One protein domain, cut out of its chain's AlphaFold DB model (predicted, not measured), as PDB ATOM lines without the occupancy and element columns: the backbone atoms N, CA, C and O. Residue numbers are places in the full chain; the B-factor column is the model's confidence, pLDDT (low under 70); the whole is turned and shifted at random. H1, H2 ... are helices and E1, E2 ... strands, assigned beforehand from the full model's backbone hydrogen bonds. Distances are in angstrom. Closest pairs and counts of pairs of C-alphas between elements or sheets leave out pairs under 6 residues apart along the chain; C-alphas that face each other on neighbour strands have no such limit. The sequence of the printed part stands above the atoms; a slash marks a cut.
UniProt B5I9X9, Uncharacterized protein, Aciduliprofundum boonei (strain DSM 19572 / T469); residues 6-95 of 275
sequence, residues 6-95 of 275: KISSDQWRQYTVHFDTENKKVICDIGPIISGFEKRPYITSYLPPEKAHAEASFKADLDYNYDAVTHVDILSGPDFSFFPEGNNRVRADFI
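Overview. This is residues 6 to 95 of the 275 residues of an uncharacterized protein of Aciduliprofundum boonei (strain DSM 19572 / T469) (UniProt B5I9X9). A long, twisted sheet of four strands, E3, E2, E1 and E5, is built on the long hairpin E1 and E2, and a smaller sheet of three strands, E4, E7 and E6, is set off from it toward one end of the long axis. The link from E3 to E4, the link from E4 to E5 and the link from E5 to E6 pass between the two sheets, which have little contact, and the small helix H1 sits just before E3. The printed part has 90 residues, with one named helix and seven named strands in the order E1 E2 H1 E3 E4 E5 E6 E7, and its class is mostly strand. The order E3 E2 E1 E5 is antiparallel throughout, and the order E4 E7 E6 is mixed. The whole is loose, with a radius of gyration of the C-alphas of 15.1 A, and elongated, spanning 46 by 28 by 18 A.

Arrangement. E1, residues 11 to 20, and E2, residues 25 to 35, form an antiparallel hairpin, with N 18 and O 27 at 2.8 A. E2 bends by 55 degrees at residue 32, and its residues 34 to 35 pair antiparallel with residues 40 to 41. H1, residues 49 to 52, only grazes this sheet; its closest C-alphas to E2 are those of Ala 52 and Ile 30, 4.6 A apart. H1 is too short for any O i to N i+4 pair, and its one O i to N i+3 pair is within range. E3, residues 53 to 57, is an edge strand antiparallel to E2, with N 54 and O 28 at 2.9 A. E4, residues 61 to 64, is parallel to E7, residues 89 to 94, with N 92 and O 63 at 2.9 A. E5, residues 70 to 72, is the other edge strand of the larger sheet, antiparallel to E1, with N 17 and O 70 at 2.9 A. E6, residues 80 to 86, and E7 form an antiparallel hairpin, with N 83 and O 91 at 2.9 A. The closest C-alphas of E1 and E4 are those of Phe 19 and Tyr 64, 7.9 A apart, while E5 and E6 are apart.

Along the chain. E1 begins at C-alpha 11 (-89.371, -18.355, 48.727) and is 28.7 A long. E2 is 29.8 A, H1 4.9 A, E3 13.8 A, E4 9.3 A, E5 6.4 A and E6 18.6 A. E7, 16.3 A, ends at C-alpha 94 (-106.035, -18.270, 67.376).

Size, cuts and confidence. The two C-alphas farthest apart are those of Thr 44 and Asn 87, 47.0 A. The printed part has no cut. The link from E2 to H1, residues 36 to 48, is long. The mean pLDDT of the printed part is 87.5, and residues 65, 67 and 68 are under 70.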
ATOM      1  N   LYS A   6     -94.077 -13.017  50.801       92.62
ATOM      2  CA  LYS A   6     -93.606 -13.766  49.627       92.62
ATOM      3  C   LYS A   6     -92.483 -12.999  48.921       92.62
ATOM      4  O   LYS A   6     -92.651 -11.822  48.612       92.62
ATOM      5  N   ILE A   7     -91.362 -13.670  48.661       92.81
ATOM      6  CA  ILE A   7     -90.180 -13.094  47.997       92.81
ATOM      7  C   ILE A   7     -90.101 -13.548  46.535       92.81
ATOM      8  O   ILE A   7     -89.904 -12.727  45.645       92.81
ATOM      9  N   SER A   8     -90.299 -14.844  46.279       91.00
ATOM     10  CA  SER A   8     -90.317 -15.441  44.936       91.00
ATOM     11  C   SER A   8     -91.452 -16.468  44.818       91.00
ATOM     12  O   SER A   8     -92.282 -16.601  45.716       91.00
ATOM     13  N   SER A   9     -91.515 -17.209  43.708       88.56
ATOM     14  CA  SER A   9     -92.461 -18.317  43.515       88.56
ATOM     15  C   SER A   9     -92.407 -19.383  44.615       88.56
ATOM     16  O   SER A   9     -93.445 -19.959  44.929       88.56
ATOM     17  N   ASP A  10     -91.225 -19.620  45.176       89.31
ATOM     18  CA  ASP A  10     -90.880 -20.721  46.077       89.31
ATOM     19  C   ASP A  10     -90.156 -20.256  47.354       89.31
ATOM     20  O   ASP A  10     -89.730 -21.093  48.153       89.31
ATOM     21  N   GLN A  11     -90.045 -18.940  47.571       91.44
ATOM     22  CA  GLN A  11     -89.371 -18.355  48.727       91.44
ATOM     23  C   GLN A  11     -90.250 -17.375  49.493       91.44
ATOM     24  O   GLN A  11     -90.910 -16.499  48.919       91.44
ATOM     25  N   TRP A  12     -90.161 -17.465  50.816       93.94
ATOM     26  CA  TRP A  12     -90.855 -16.587  51.747       93.94
ATOM     27  C   TRP A  12     -89.909 -16.100  52.827       93.94
ATOM     28  O   TRP A  12     -89.030 -16.831  53.272       93.94
ATOM     29  N   ARG A  13     -90.099 -14.860  53.267       93.50
ATOM     30  CA  ARG A  13     -89.453 -14.344  54.465       93.50
ATOM     31  C   ARG A  13     -90.270 -14.793  55.669       93.50
ATOM     32  O   ARG A  13     -91.398 -14.335  55.848       93.50
ATOM     33  N   GLN A  14     -89.686 -15.674  56.475       92.12
ATOM     34  CA  GLN A  14     -90.296 -16.090  57.726       92.12
ATOM     35  C   GLN A  14     -90.265 -14.931  58.723       92.12
ATOM     36  O   GLN A  14     -89.297 -14.172  58.774       92.12
ATOM     37  N   TYR A  15     -91.306 -14.811  59.534       93.19
ATOM     38  CA  TYR A  15     -91.272 -14.013  60.753       93.19
ATOM     39  C   TYR A  15     -92.090 -14.690  61.843       93.19
ATOM     40  O   TYR A  15     -92.913 -15.564  61.567       93.19
ATOM     41  N   THR A  16     -91.850 -14.312  63.086       92.50
ATOM     42  CA  THR A  16     -92.584 -14.814  64.240       92.50
ATOM     43  C   THR A  16     -93.395 -13.706  64.875       92.50
ATOM     44  O   THR A  16     -93.030 -12.537  64.811       92.50
ATOM     45  N   VAL A  17     -94.506 -14.080  65.501       92.31
ATOM     46  CA  VAL A  17     -95.280 -13.200  66.372       92.31
ATOM     47  C   VAL A  17     -95.500 -13.909  67.699       92.31
ATOM     48  O   VAL A  17     -95.959 -15.053  67.739       92.31
ATOM     49  N   HIS A  18     -95.186 -13.225  68.793       90.69
ATOM     50  CA  HIS A  18     -95.400 -13.706  70.148       90.69
ATOM     51  C   HIS A  18     -96.149 -12.659  70.970       90.69
ATOM     52  O   HIS A  18     -95.762 -11.493  71.019       90.69
ATOM     53  N   PHE A  19     -97.229 -13.083  71.626       90.19
ATOM     54  CA  PHE A  19     -97.946 -12.261  72.593       90.19
ATOM     55  C   PHE A  19     -97.412 -12.574  73.992       90.19
ATOM     56  O   PHE A  19     -97.815 -13.558  74.609       90.19
ATOM     57  N   ASP A  20     -96.513 -11.724  74.481       89.38
ATOM     58  CA  ASP A  20     -96.031 -11.753  75.858       89.38
ATOM     59  C   ASP A  20     -97.076 -11.075  76.756       89.38
ATOM     60  O   ASP A  20     -97.160  -9.845  76.865       89.38
ATOM     61  N   THR A  21     -97.935 -11.899  77.355       88.81
ATOM     62  CA  THR A  21     -99.035 -11.448  78.211       88.81
ATOM     63  C   THR A  21     -98.560 -10.930  79.567       88.81
ATOM     64  O   THR A  21     -99.232 -10.074  80.140       88.81
ATOM     65  N   GLU A  22     -97.399 -11.378  80.056       88.00
ATOM     66  CA  GLU A  22     -96.824 -10.966  81.343       88.00
ATOM     67  C   GLU A  22     -96.261  -9.547  81.260       88.00
ATOM     68  O   GLU A  22     -96.580  -8.691  82.086       88.00
ATOM     69  N   ASN A  23     -95.474  -9.270  80.216       90.75
ATOM     70  CA  ASN A  23     -94.867  -7.955  80.001       90.75
ATOM     71  C   ASN A  23     -95.752  -7.009  79.177       90.75
ATOM     72  O   ASN A  23     -95.367  -5.866  78.924       90.75
ATOM     73  N   LYS A  24     -96.936  -7.472  78.760       92.19
ATOM     74  CA  LYS A  24     -97.889  -6.754  77.903       92.19
ATOM     75  C   LYS A  24     -97.256  -6.246  76.606       92.19
ATOM     76  O   LYS A  24     -97.391  -5.071  76.243       92.19
ATOM     77  N   LYS A  25     -96.555  -7.137  75.904       94.25
ATOM     78  CA  LYS A  25     -95.869  -6.849  74.640       94.25
ATOM     79  C   LYS A  25     -96.271  -7.819  73.539       94.25
ATOM     80  O   LYS A  25     -96.455  -9.008  73.764       94.25
ATOM     81  N   VAL A  26     -96.371  -7.304  72.323       93.50
ATOM     82  CA  VAL A  26     -96.334  -8.107  71.104       93.50
ATOM     83  C   VAL A  26     -94.919  -8.016  70.566       93.50
ATOM     84  O   VAL A  26     -94.437  -6.916  70.301       93.50
ATOM     85  N   ILE A  27     -94.265  -9.160  70.435       93.56
ATOM     86  CA  ILE A  27     -92.905  -9.286  69.926       93.56
ATOM     87  C   ILE A  27     -92.992  -9.879  68.525       93.56
ATOM     88  O   ILE A  27     -93.724 -10.845  68.301       93.56
ATOM     89  N   CYS A  28     -92.279  -9.278  67.580       94.56
ATOM     90  CA  CYS A  28     -92.182  -9.749  66.211       94.56
ATOM     91  C   CYS A  28     -90.711  -9.855  65.815       94.56
ATOM     92  O   CYS A  28     -90.006  -8.847  65.839       94.56
ATOM     93  N   ASP A  29     -90.277 -11.043  65.392       93.50
ATOM     94  CA  ASP A  29     -88.917 -11.264  64.901       93.50
ATOM     95  C   ASP A  29     -88.934 -11.673  63.430       93.50
ATOM     96  O   ASP A  29     -89.580 -12.641  63.032       93.50
ATOM     97  N   ILE A  30     -88.202 -10.942  62.595       94.38
ATOM     98  CA  ILE A  30     -87.985 -11.286  61.194       94.38
ATOM     99  C   ILE A  30     -86.915 -12.376  61.111       94.38
ATOM    100  O   ILE A  30     -85.746 -12.165  61.429       94.38
ATOM    101  N   GLY A  31     -87.328 -13.544  60.634       90.62
ATOM    102  CA  GLY A  31     -86.484 -14.711  60.430       90.62
ATOM    103  C   GLY A  31     -85.803 -14.746  59.054       90.62
ATOM    104  O   GLY A  31     -85.779 -13.755  58.310       90.62
ATOM    105  N   PRO A  32     -85.215 -15.894  58.685       91.75
ATOM    106  CA  PRO A  32     -84.573 -16.076  57.390       91.75
ATOM    107  C   PRO A  32     -85.598 -16.130  56.245       91.75
ATOM    108  O   PRO A  32     -86.807 -16.267  56.443       91.75
ATOM    109  N   ILE A  33     -85.100 -16.042  55.015       92.62
ATOM    110  CA  ILE A  33     -85.819 -16.551  53.849       92.62
ATOM    111  C   ILE A  33     -85.816 -18.074  53.948       92.62
ATOM    112  O   ILE A  33     -84.783 -18.671  54.252       92.62
ATOM    113  N   ILE A  34     -86.952 -18.691  53.664       90.19
ATOM    114  CA  ILE A  34     -87.131 -20.139  53.608       90.19
ATOM    115  C   ILE A  34     -87.575 -20.569  52.208       90.19
ATOM    116  O   ILE A  34     -88.214 -19.783  51.500       90.19
ATOM    117  N   SER A  35     -87.262 -21.805  51.814       87.25
ATOM    118  CA  SER A  35     -87.733 -22.400  50.557       87.25
ATOM    119  C   SER A  35     -88.795 -23.479  50.769       87.25
ATOM    120  O   SER A  35     -88.601 -24.438  51.518       87.25
ATOM    121  N   GLY A  36     -89.906 -23.344  50.041       77.44
ATOM    122  CA  GLY A  36     -90.920 -24.388  49.898       77.44
ATOM    123  C   GLY A  36     -91.536 -24.914  51.205       77.44
ATOM    124  O   GLY A  36     -91.414 -24.331  52.283       77.44
ATOM    125  N   PHE A  37     -92.247 -26.040  51.091       74.81
ATOM    126  CA  PHE A  37     -92.931 -26.694  52.216       74.81
ATOM    127  C   PHE A  37     -91.974 -27.329  53.226       74.81
ATOM    128  O   PHE A  37     -92.361 -27.563  54.366       74.81
ATOM    129  N   GLU A  38     -90.730 -27.580  52.820       75.12
ATOM    130  CA  GLU A  38     -89.676 -28.083  53.703       75.12
ATOM    131  C   GLU A  38     -89.126 -26.991  54.632       75.12
ATOM    132  O   GLU A  38     -88.392 -27.301  55.566       75.12
ATOM    133  N   LYS A  39     -89.479 -25.718  54.387       80.94
ATOM    134  CA  LYS A  39     -89.120 -24.557  55.213       80.94
ATOM    135  C   LYS A  39     -87.612 -24.426  55.457       80.94
ATOM    136  O   LYS A  39     -87.192 -23.917  56.496       80.94
ATOM    137  N   ARG A  40     -86.779 -24.858  54.502       83.12
ATOM    138  CA  ARG A  40     -85.319 -24.832  54.666       83.12
ATOM    139  C   ARG A  40     -84.814 -23.387  54.678       83.12
ATOM    140  O   ARG A  40     -85.078 -22.669  53.711       83.12
ATOM    141  N   PRO A  41     -84.086 -22.947  55.718       86.88
ATOM    142  CA  PRO A  41     -83.621 -21.570  55.810       86.88
ATOM    143  C   PRO A  41     -82.397 -21.315  54.922       86.88
ATOM    144  O   PRO A  41     -81.433 -22.082  54.914       86.88
ATOM    145  N   TYR A  42     -82.382 -20.176  54.233       85.69
ATOM    146  CA  TYR A  42     -81.181 -19.643  53.591       85.69
ATOM    147  C   TYR A  42     -80.311 -18.952  54.648       85.69
ATOM    148  O   TYR A  42     -80.601 -17.829  55.061       85.69
ATOM    149  N   ILE A  43     -79.227 -19.600  55.079       82.38
ATOM    150  CA  ILE A  43     -78.372 -19.144  56.197       82.38
ATOM    151  C   ILE A  43     -77.792 -17.735  55.982       82.38
ATOM    152  O   ILE A  43     -77.578 -16.987  56.928       82.38
ATOM    153  N   THR A  44     -77.581 -17.313  54.739       84.44
ATOM    154  CA  THR A  44     -77.067 -15.969  54.427       84.44
ATOM    155  C   THR A  44     -78.121 -14.867  54.521       84.44
ATOM    156  O   THR A  44     -77.799 -13.693  54.365       84.44
ATOM    157  N   SER A  45     -79.386 -15.224  54.746       86.56
ATOM    158  CA  SER A  45     -80.507 -14.289  54.678       86.56
ATOM    159  C   SER A  45     -80.960 -13.746  56.033       86.56
ATOM    160  O   SER A  45     -81.858 -12.902  56.055       86.56
ATOM    161  N   TYR A  46     -80.379 -14.205  57.147       86.69
ATOM    162  CA  TYR A  46     -80.697 -13.685  58.478       86.69
ATOM    163  C   TYR A  46     -80.369 -12.193  58.568       86.69
ATOM    164  O   TYR A  46     -79.328 -11.735  58.095       86.69
ATOM    165  N   LEU A  47     -81.279 -11.432  59.171       86.88
ATOM    166  CA  LEU A  47     -81.055 -10.018  59.439       86.88
ATOM    167  C   LEU A  47     -80.292  -9.849  60.762       86.88
ATOM    168  O   LEU A  47     -80.458 -10.668  61.668       86.88
ATOM    169  N   PRO A  48     -79.487  -8.781  60.905       87.50
ATOM    170  CA  PRO A  48     -78.935  -8.400  62.199       87.50
ATOM    171  C   PRO A  48     -80.053  -8.224  63.243       87.50
ATOM    172  O   PRO A  48     -81.109  -7.691  62.881       87.50
ATOM    173  N   PRO A  49     -79.839  -8.601  64.520       83.44
ATOM    174  CA  PRO A  49     -80.874  -8.543  65.556       83.44
ATOM    175  C   PRO A  49     -81.556  -7.176  65.671       83.44
ATOM    176  O   PRO A  49     -82.778  -7.106  65.761       83.44
ATOM    177  N   GLU A  50     -80.794  -6.083  65.553       88.19
ATOM    178  CA  GLU A  50     -81.326  -4.713  65.605       88.19
ATOM    179  C   GLU A  50     -82.341  -4.366  64.498       88.19
ATOM    180  O   GLU A  50     -83.103  -3.415  64.638       88.19
ATOM    181  N   LYS A  51     -82.338  -5.109  63.385       89.06
ATOM    182  CA  LYS A  51     -83.260  -4.934  62.251       89.06
ATOM    183  C   LYS A  51     -84.305  -6.040  62.174       89.06
ATOM    184  O   LYS A  51     -85.273  -5.905  61.430       89.06
ATOM    185  N   ALA A  52     -84.068  -7.142  62.877       89.75
ATOM    186  CA  ALA A  52     -84.948  -8.294  62.900       89.75
ATOM    187  C   ALA A  52     -86.029  -8.164  63.977       89.75
ATOM    188  O   ALA A  52     -87.102  -8.720  63.802       89.75
ATOM    189  N   HIS A  53     -85.760  -7.431  65.054       93.38
ATOM    190  CA  HIS A  53     -86.597  -7.423  66.246       93.38
ATOM    191  C   HIS A  53     -87.466  -6.165  66.355       93.38
ATOM    192  O   HIS A  53     -86.975  -5.041  66.224       93.38
ATOM    193  N   ALA A  54     -88.754  -6.349  66.641       94.25
ATOM    194  CA  ALA A  54     -89.685  -5.270  66.940       94.25
ATOM    195  C   ALA A  54     -90.606  -5.641  68.108       94.25
ATOM    196  O   ALA A  54     -91.096  -6.767  68.201       94.25
ATOM    197  N   GLU A  55     -90.903  -4.663  68.964       95.31
ATOM    198  CA  GLU A  55     -91.824  -4.821  70.087       95.31
ATOM    199  C   GLU A  55     -92.882  -3.714  70.087       95.31
ATOM    200  O   GLU A  55     -92.590  -2.550  69.805       95.31
ATOM    201  N   ALA A  56     -94.112  -4.063  70.461       95.56
ATOM    202  CA  ALA A  56     -95.196  -3.112  70.678       95.56
ATOM    203  C   ALA A  56     -95.913  -3.408  71.999       95.56
ATOM    204  O   ALA A  56     -96.344  -4.532  72.241       95.56
ATOM    205  N   SER A  57     -96.072  -2.401  72.857       96.19
ATOM    206  CA  SER A  57     -96.775  -2.562  74.136       96.19
ATOM    207  C   SER A  57     -98.290  -2.430  73.990       96.19
ATOM    208  O   SER A  57     -98.788  -1.618  73.208       96.19
ATOM    209  N   PHE A  58     -99.035  -3.169  74.812       93.44
ATOM    210  CA  PHE A  58    -100.488  -3.053  74.935       93.44
ATOM    211  C   PHE A  58    -100.920  -2.857  76.395       93.44
ATOM    212  O   PHE A  58    -100.148  -3.051  77.327       93.44
ATOM    213  N   LYS A  59    -102.160  -2.398  76.611       92.88
ATOM    214  CA  LYS A  59    -102.679  -2.067  77.957       92.88
ATOM    215  C   LYS A  59    -103.633  -3.116  78.526       92.88
ATOM    216  O   LYS A  59    -103.708  -3.273  79.746       92.88
ATOM    217  N   ALA A  60    -104.380  -3.780  77.648       91.94
ATOM    218  CA  ALA A  60    -105.401  -4.749  78.021       91.94
ATOM    219  C   ALA A  60    -104.793  -5.987  78.693       91.94
ATOM    220  O   ALA A  60    -103.657  -6.360  78.406       91.94
ATOM    221  N   ASP A  61    -105.568  -6.632  79.556       91.12
ATOM    222  CA  ASP A  61    -105.237  -7.951  80.086       91.12
ATOM    223  C   ASP A  61    -105.653  -8.992  79.044       91.12
ATOM    224  O   ASP A  61    -106.840  -9.215  78.789       91.12
ATOM    225  N   LEU A  62    -104.661  -9.561  78.360       89.75
ATOM    226  CA  LEU A  62    -104.881 -10.439  77.218       89.75
ATOM    227  C   LEU A  62    -105.029 -11.893  77.685       89.75
ATOM    228  O   LEU A  62    -104.064 -12.508  78.133       89.75
ATOM    229  N   ASP A  63    -106.232 -12.450  77.549       85.31
ATOM    230  CA  ASP A  63    -106.479 -13.884  77.699       85.31
ATOM    231  C   ASP A  63    -106.155 -14.582  76.379       85.31
ATOM    232  O   ASP A  63    -106.910 -14.508  75.402       85.31
ATOM    233  N   TYR A  64    -104.987 -15.214  76.351       82.31
ATOM    234  CA  TYR A  64    -104.438 -15.867  75.179       82.31
ATOM    235  C   TYR A  64    -104.080 -17.317  75.511       82.31
ATOM    236  O   TYR A  64    -103.159 -17.596  76.272       82.31
ATOM    237  N   ASN A  65    -104.842 -18.252  74.938       67.31
ATOM    238  CA  ASN A  65    -104.748 -19.686  75.242       67.31
ATOM    239  C   ASN A  65    -103.846 -20.473  74.273       67.31
ATOM    240  O   ASN A  65    -103.875 -21.703  74.270       67.31
ATOM    241  N   TYR A  66    -103.066 -19.779  73.440       71.81
ATOM    242  CA  TYR A  66    -102.081 -20.389  72.550       71.81
ATOM    243  C   TYR A  66    -100.693 -19.907  72.966       71.81
ATOM    244  O   TYR A  66    -100.313 -18.780  72.710       71.81
ATOM    245  N   ASP A  67     -99.951 -20.734  73.687       65.31
ATOM    246  CA  ASP A  67     -98.681 -20.357  74.318       65.31
ATOM    247  C   ASP A  67     -97.473 -20.408  73.368       65.31
ATOM    248  O   ASP A  67     -96.386 -19.947  73.723       65.31
ATOM    249  N   ALA A  68     -97.662 -20.941  72.161       68.19
ATOM    250  CA  ALA A  68     -96.612 -21.073  71.165       68.19
ATOM    251  C   ALA A  68     -96.319 -19.751  70.436       68.19
ATOM    252  O   ALA A  68     -97.194 -18.908  70.194       68.19
ATOM    253  N   VAL A  69     -95.057 -19.596  70.038       84.25
ATOM    254  CA  VAL A  69     -94.650 -18.550  69.103       84.25
ATOM    255  C   VAL A  69     -95.255 -18.854  67.741       84.25
ATOM    256  O   VAL A  69     -95.178 -19.964  67.227       84.25
ATOM    257  N   THR A  70     -95.905 -17.856  67.156       87.25
ATOM    258  CA  THR A  70     -96.597 -18.030  65.888       87.25
ATOM    259  C   THR A  70     -95.629 -17.785  64.743       87.25
ATOM    260  O   THR A  70     -95.301 -16.637  64.451       87.25
ATOM    261  N   HIS A  71     -95.185 -18.853  64.087       86.81
ATOM    262  CA  HIS A  71     -94.375 -18.769  62.875       86.81
ATOM    263  C   HIS A  71     -95.255 -18.466  61.657       86.81
ATOM    264  O   HIS A  71     -96.241 -19.153  61.391       86.81
ATOM    265  N   VAL A  72     -94.882 -17.434  60.905       90.00
ATOM    266  CA  VAL A  72     -95.531 -17.031  59.659       90.00
ATOM    267  C   VAL A  72     -94.548 -17.250  58.516       90.00
ATOM    268  O   VAL A  72     -93.490 -16.624  58.477       90.00
ATOM    269  N   ASP A  73     -94.875 -18.175  57.615       88.06
ATOM    270  CA  ASP A  73     -93.932 -18.749  56.653       88.06
ATOM    271  C   ASP A  73     -94.440 -18.731  55.192       88.06
ATOM    272  O   ASP A  73     -94.288 -17.710  54.526       88.06
ATOM    273  N   ILE A  74     -95.011 -19.831  54.682       71.38
ATOM    274  CA  ILE A  74     -95.204 -20.132  53.250       71.38
ATOM    275  C   ILE A  74     -96.663 -20.060  52.752       71.38
ATOM    276  O   ILE A  74     -96.901 -19.722  51.591       71.38
ATOM    277  N   LEU A  75     -97.656 -20.368  53.591       79.00
ATOM    278  CA  LEU A  75     -99.078 -20.378  53.197       79.00
ATOM    279  C   LEU A  75     -99.785 -19.061  53.551       79.00
ATOM    280  O   LEU A  75     -99.168 -18.012  53.622       79.00
ATOM    281  N   SER A  76    -101.102 -19.062  53.748       74.12
ATOM    282  CA  SER A  76    -101.730 -17.969  54.488       74.12
ATOM    283  C   SER A  76    -101.300 -18.078  55.947       74.12
ATOM    284  O   SER A  76    -101.461 -19.134  56.561       74.12
ATOM    285  N   GLY A  77    -100.733 -17.004  56.492       78.56
ATOM    286  CA  GLY A  77    -100.422 -16.955  57.913       78.56
ATOM    287  C   GLY A  77    -101.701 -17.008  58.755       78.56
ATOM    288  O   GLY A  77    -102.806 -16.776  58.252       78.56
ATOM    289  N   PRO A  78    -101.576 -17.349  60.042       85.81
ATOM    290  CA  PRO A  78    -102.730 -17.586  60.884       85.81
ATOM    291  C   PRO A  78    -103.522 -16.310  61.168       85.81
ATOM    292  O   PRO A  78    -103.034 -15.175  61.118       85.81
ATOM    293  N   ASP A  79    -104.783 -16.530  61.513       88.00
ATOM    294  CA  ASP A  79    -105.705 -15.488  61.924       88.00
ATOM    295  C   ASP A  79    -105.819 -15.397  63.438       88.00
ATOM    296  O   ASP A  79    -105.847 -16.406  64.142       88.00
ATOM    297  N   PHE A  80    -105.994 -14.169  63.912       89.00
ATOM    298  CA  PHE A  80    -106.352 -13.859  65.287       89.00
ATOM    299  C   PHE A  80    -107.649 -13.065  65.283       89.00
ATOM    300  O   PHE A  80    -107.843 -12.176  64.450       89.00
ATOM    301  N   SER A  81    -108.546 -13.384  66.208       88.25
ATOM    302  CA  SER A  81    -109.701 -12.544  66.523       88.25
ATOM    303  C   SER A  81    -109.630 -12.108  67.974       88.25
ATOM    304  O   SER A  81    -109.372 -12.925  68.854       88.25
ATOM    305  N   PHE A  82    -109.881 -10.824  68.205       89.81
ATOM    306  CA  PHE A  82    -109.861 -10.219  69.527       89.81
ATOM    307  C   PHE A  82    -111.286  -9.876  69.944       89.81
ATOM    308  O   PHE A  82    -111.999  -9.185  69.216       89.81
ATOM    309  N   PHE A  83    -111.700 -10.365  71.110       87.88
ATOM    310  CA  PHE A  83    -113.036 -10.151  71.652       87.88
ATOM    311  C   PHE A  83    -112.936  -9.404  72.985       87.88
ATOM    312  O   PHE A  83    -112.230  -9.869  73.881       87.88
ATOM    313  N   PRO A  84    -113.620  -8.260  73.150       90.44
ATOM    314  CA  PRO A  84    -113.673  -7.588  74.441       90.44
ATOM    315  C   PRO A  84    -114.497  -8.427  75.429       90.44
ATOM    316  O   PRO A  84    -115.620  -8.818  75.116       90.44
ATOM    317  N   GLU A  85    -113.959  -8.683  76.625       87.38
ATOM    318  CA  GLU A  85    -114.648  -9.448  77.685       87.38
ATOM    319  C   GLU A  85    -115.036  -8.588  78.905       87.38
ATOM    320  O   GLU A  85    -115.561  -9.097  79.892       87.38
ATOM    321  N   GLY A  86    -114.836  -7.267  78.820       85.00
ATOM    322  CA  GLY A  86    -115.087  -6.318  79.910       85.00
ATOM    323  C   GLY A  86    -113.891  -6.175  80.856       85.00
ATOM    324  O   GLY A  86    -112.910  -6.900  80.741       85.00
ATOM    325  N   ASN A  87    -113.934  -5.197  81.768       87.62
ATOM    326  CA  ASN A  87    -112.883  -4.949  82.773       87.62
ATOM    327  C   ASN A  87    -111.452  -4.875  82.203       87.62
ATOM    328  O   ASN A  87    -110.527  -5.433  82.782       87.62
ATOM    329  N   ASN A  88    -111.269  -4.206  81.057       90.00
ATOM    330  CA  ASN A  88    -109.977  -4.101  80.363       90.00
ATOM    331  C   ASN A  88    -109.371  -5.458  79.925       90.00
ATOM    332  O   ASN A  88    -108.191  -5.525  79.588       90.00
ATOM    333  N   ARG A  89    -110.175  -6.528  79.877       91.50
ATOM    334  CA  ARG A  89    -109.780  -7.855  79.401       91.50
ATOM    335  C   ARG A  89    -110.155  -8.055  77.936       91.50
ATOM    336  O   ARG A  89    -111.261  -7.714  77.504       91.50
ATOM    337  N   VAL A  90    -109.241  -8.647  77.177       92.06
ATOM    338  CA  VAL A  90    -109.441  -9.017  75.773       92.06
ATOM    339  C   VAL A  90    -109.103 -10.490  75.609       92.06
ATOM    340  O   VAL A  90    -108.018 -10.911  75.992       92.06
ATOM    341  N   ARG A  91    -110.002 -11.271  75.012       87.88
ATOM    342  CA  ARG A  91    -109.703 -12.644  74.596       87.88
ATOM    343  C   ARG A  91    -109.127 -12.647  73.190       87.88
ATOM    344  O   ARG A  91    -109.729 -12.062  72.289       87.88
ATOM    345  N   ALA A  92    -108.006 -13.332  72.995       88.50
ATOM    346  CA  ALA A  92    -107.410 -13.576  71.687       88.50
ATOM    347  C   ALA A  92    -107.608 -15.036  71.267       88.50
ATOM    348  O   ALA A  92    -107.038 -15.955  71.856       88.50
ATOM    349  N   ASP A  93    -108.392 -15.246  70.211       85.69
ATOM    350  CA  ASP A  93    -108.635 -16.568  69.638       85.69
ATOM    351  C   ASP A  93    -107.729 -16.787  68.417       85.69
ATOM    352  O   ASP A  93    -107.865 -16.101  67.400       85.69
ATOM    353  N   PHE A  94    -106.839 -17.781  68.501       85.62
ATOM    354  CA  PHE A  94    -106.035 -18.270  67.376       85.62
ATOM    355  C   PHE A  94    -106.896 -19.092  66.403       85.62
ATOM    356  O   PHE A  94    -107.732 -19.903  66.836       85.62
ATOM    357  N   ILE A  95    -106.687 -18.886  65.098       84.88
ATOM    358  CA  ILE A  95    -107.365 -19.544  63.964       84.88
ATOM    359  C   ILE A  95    -108.892 -19.646  64.148       84.88
ATOM    360  O   ILE A  95    -109.474 -20.738  64.156       84.88
TER     361      ILE A  95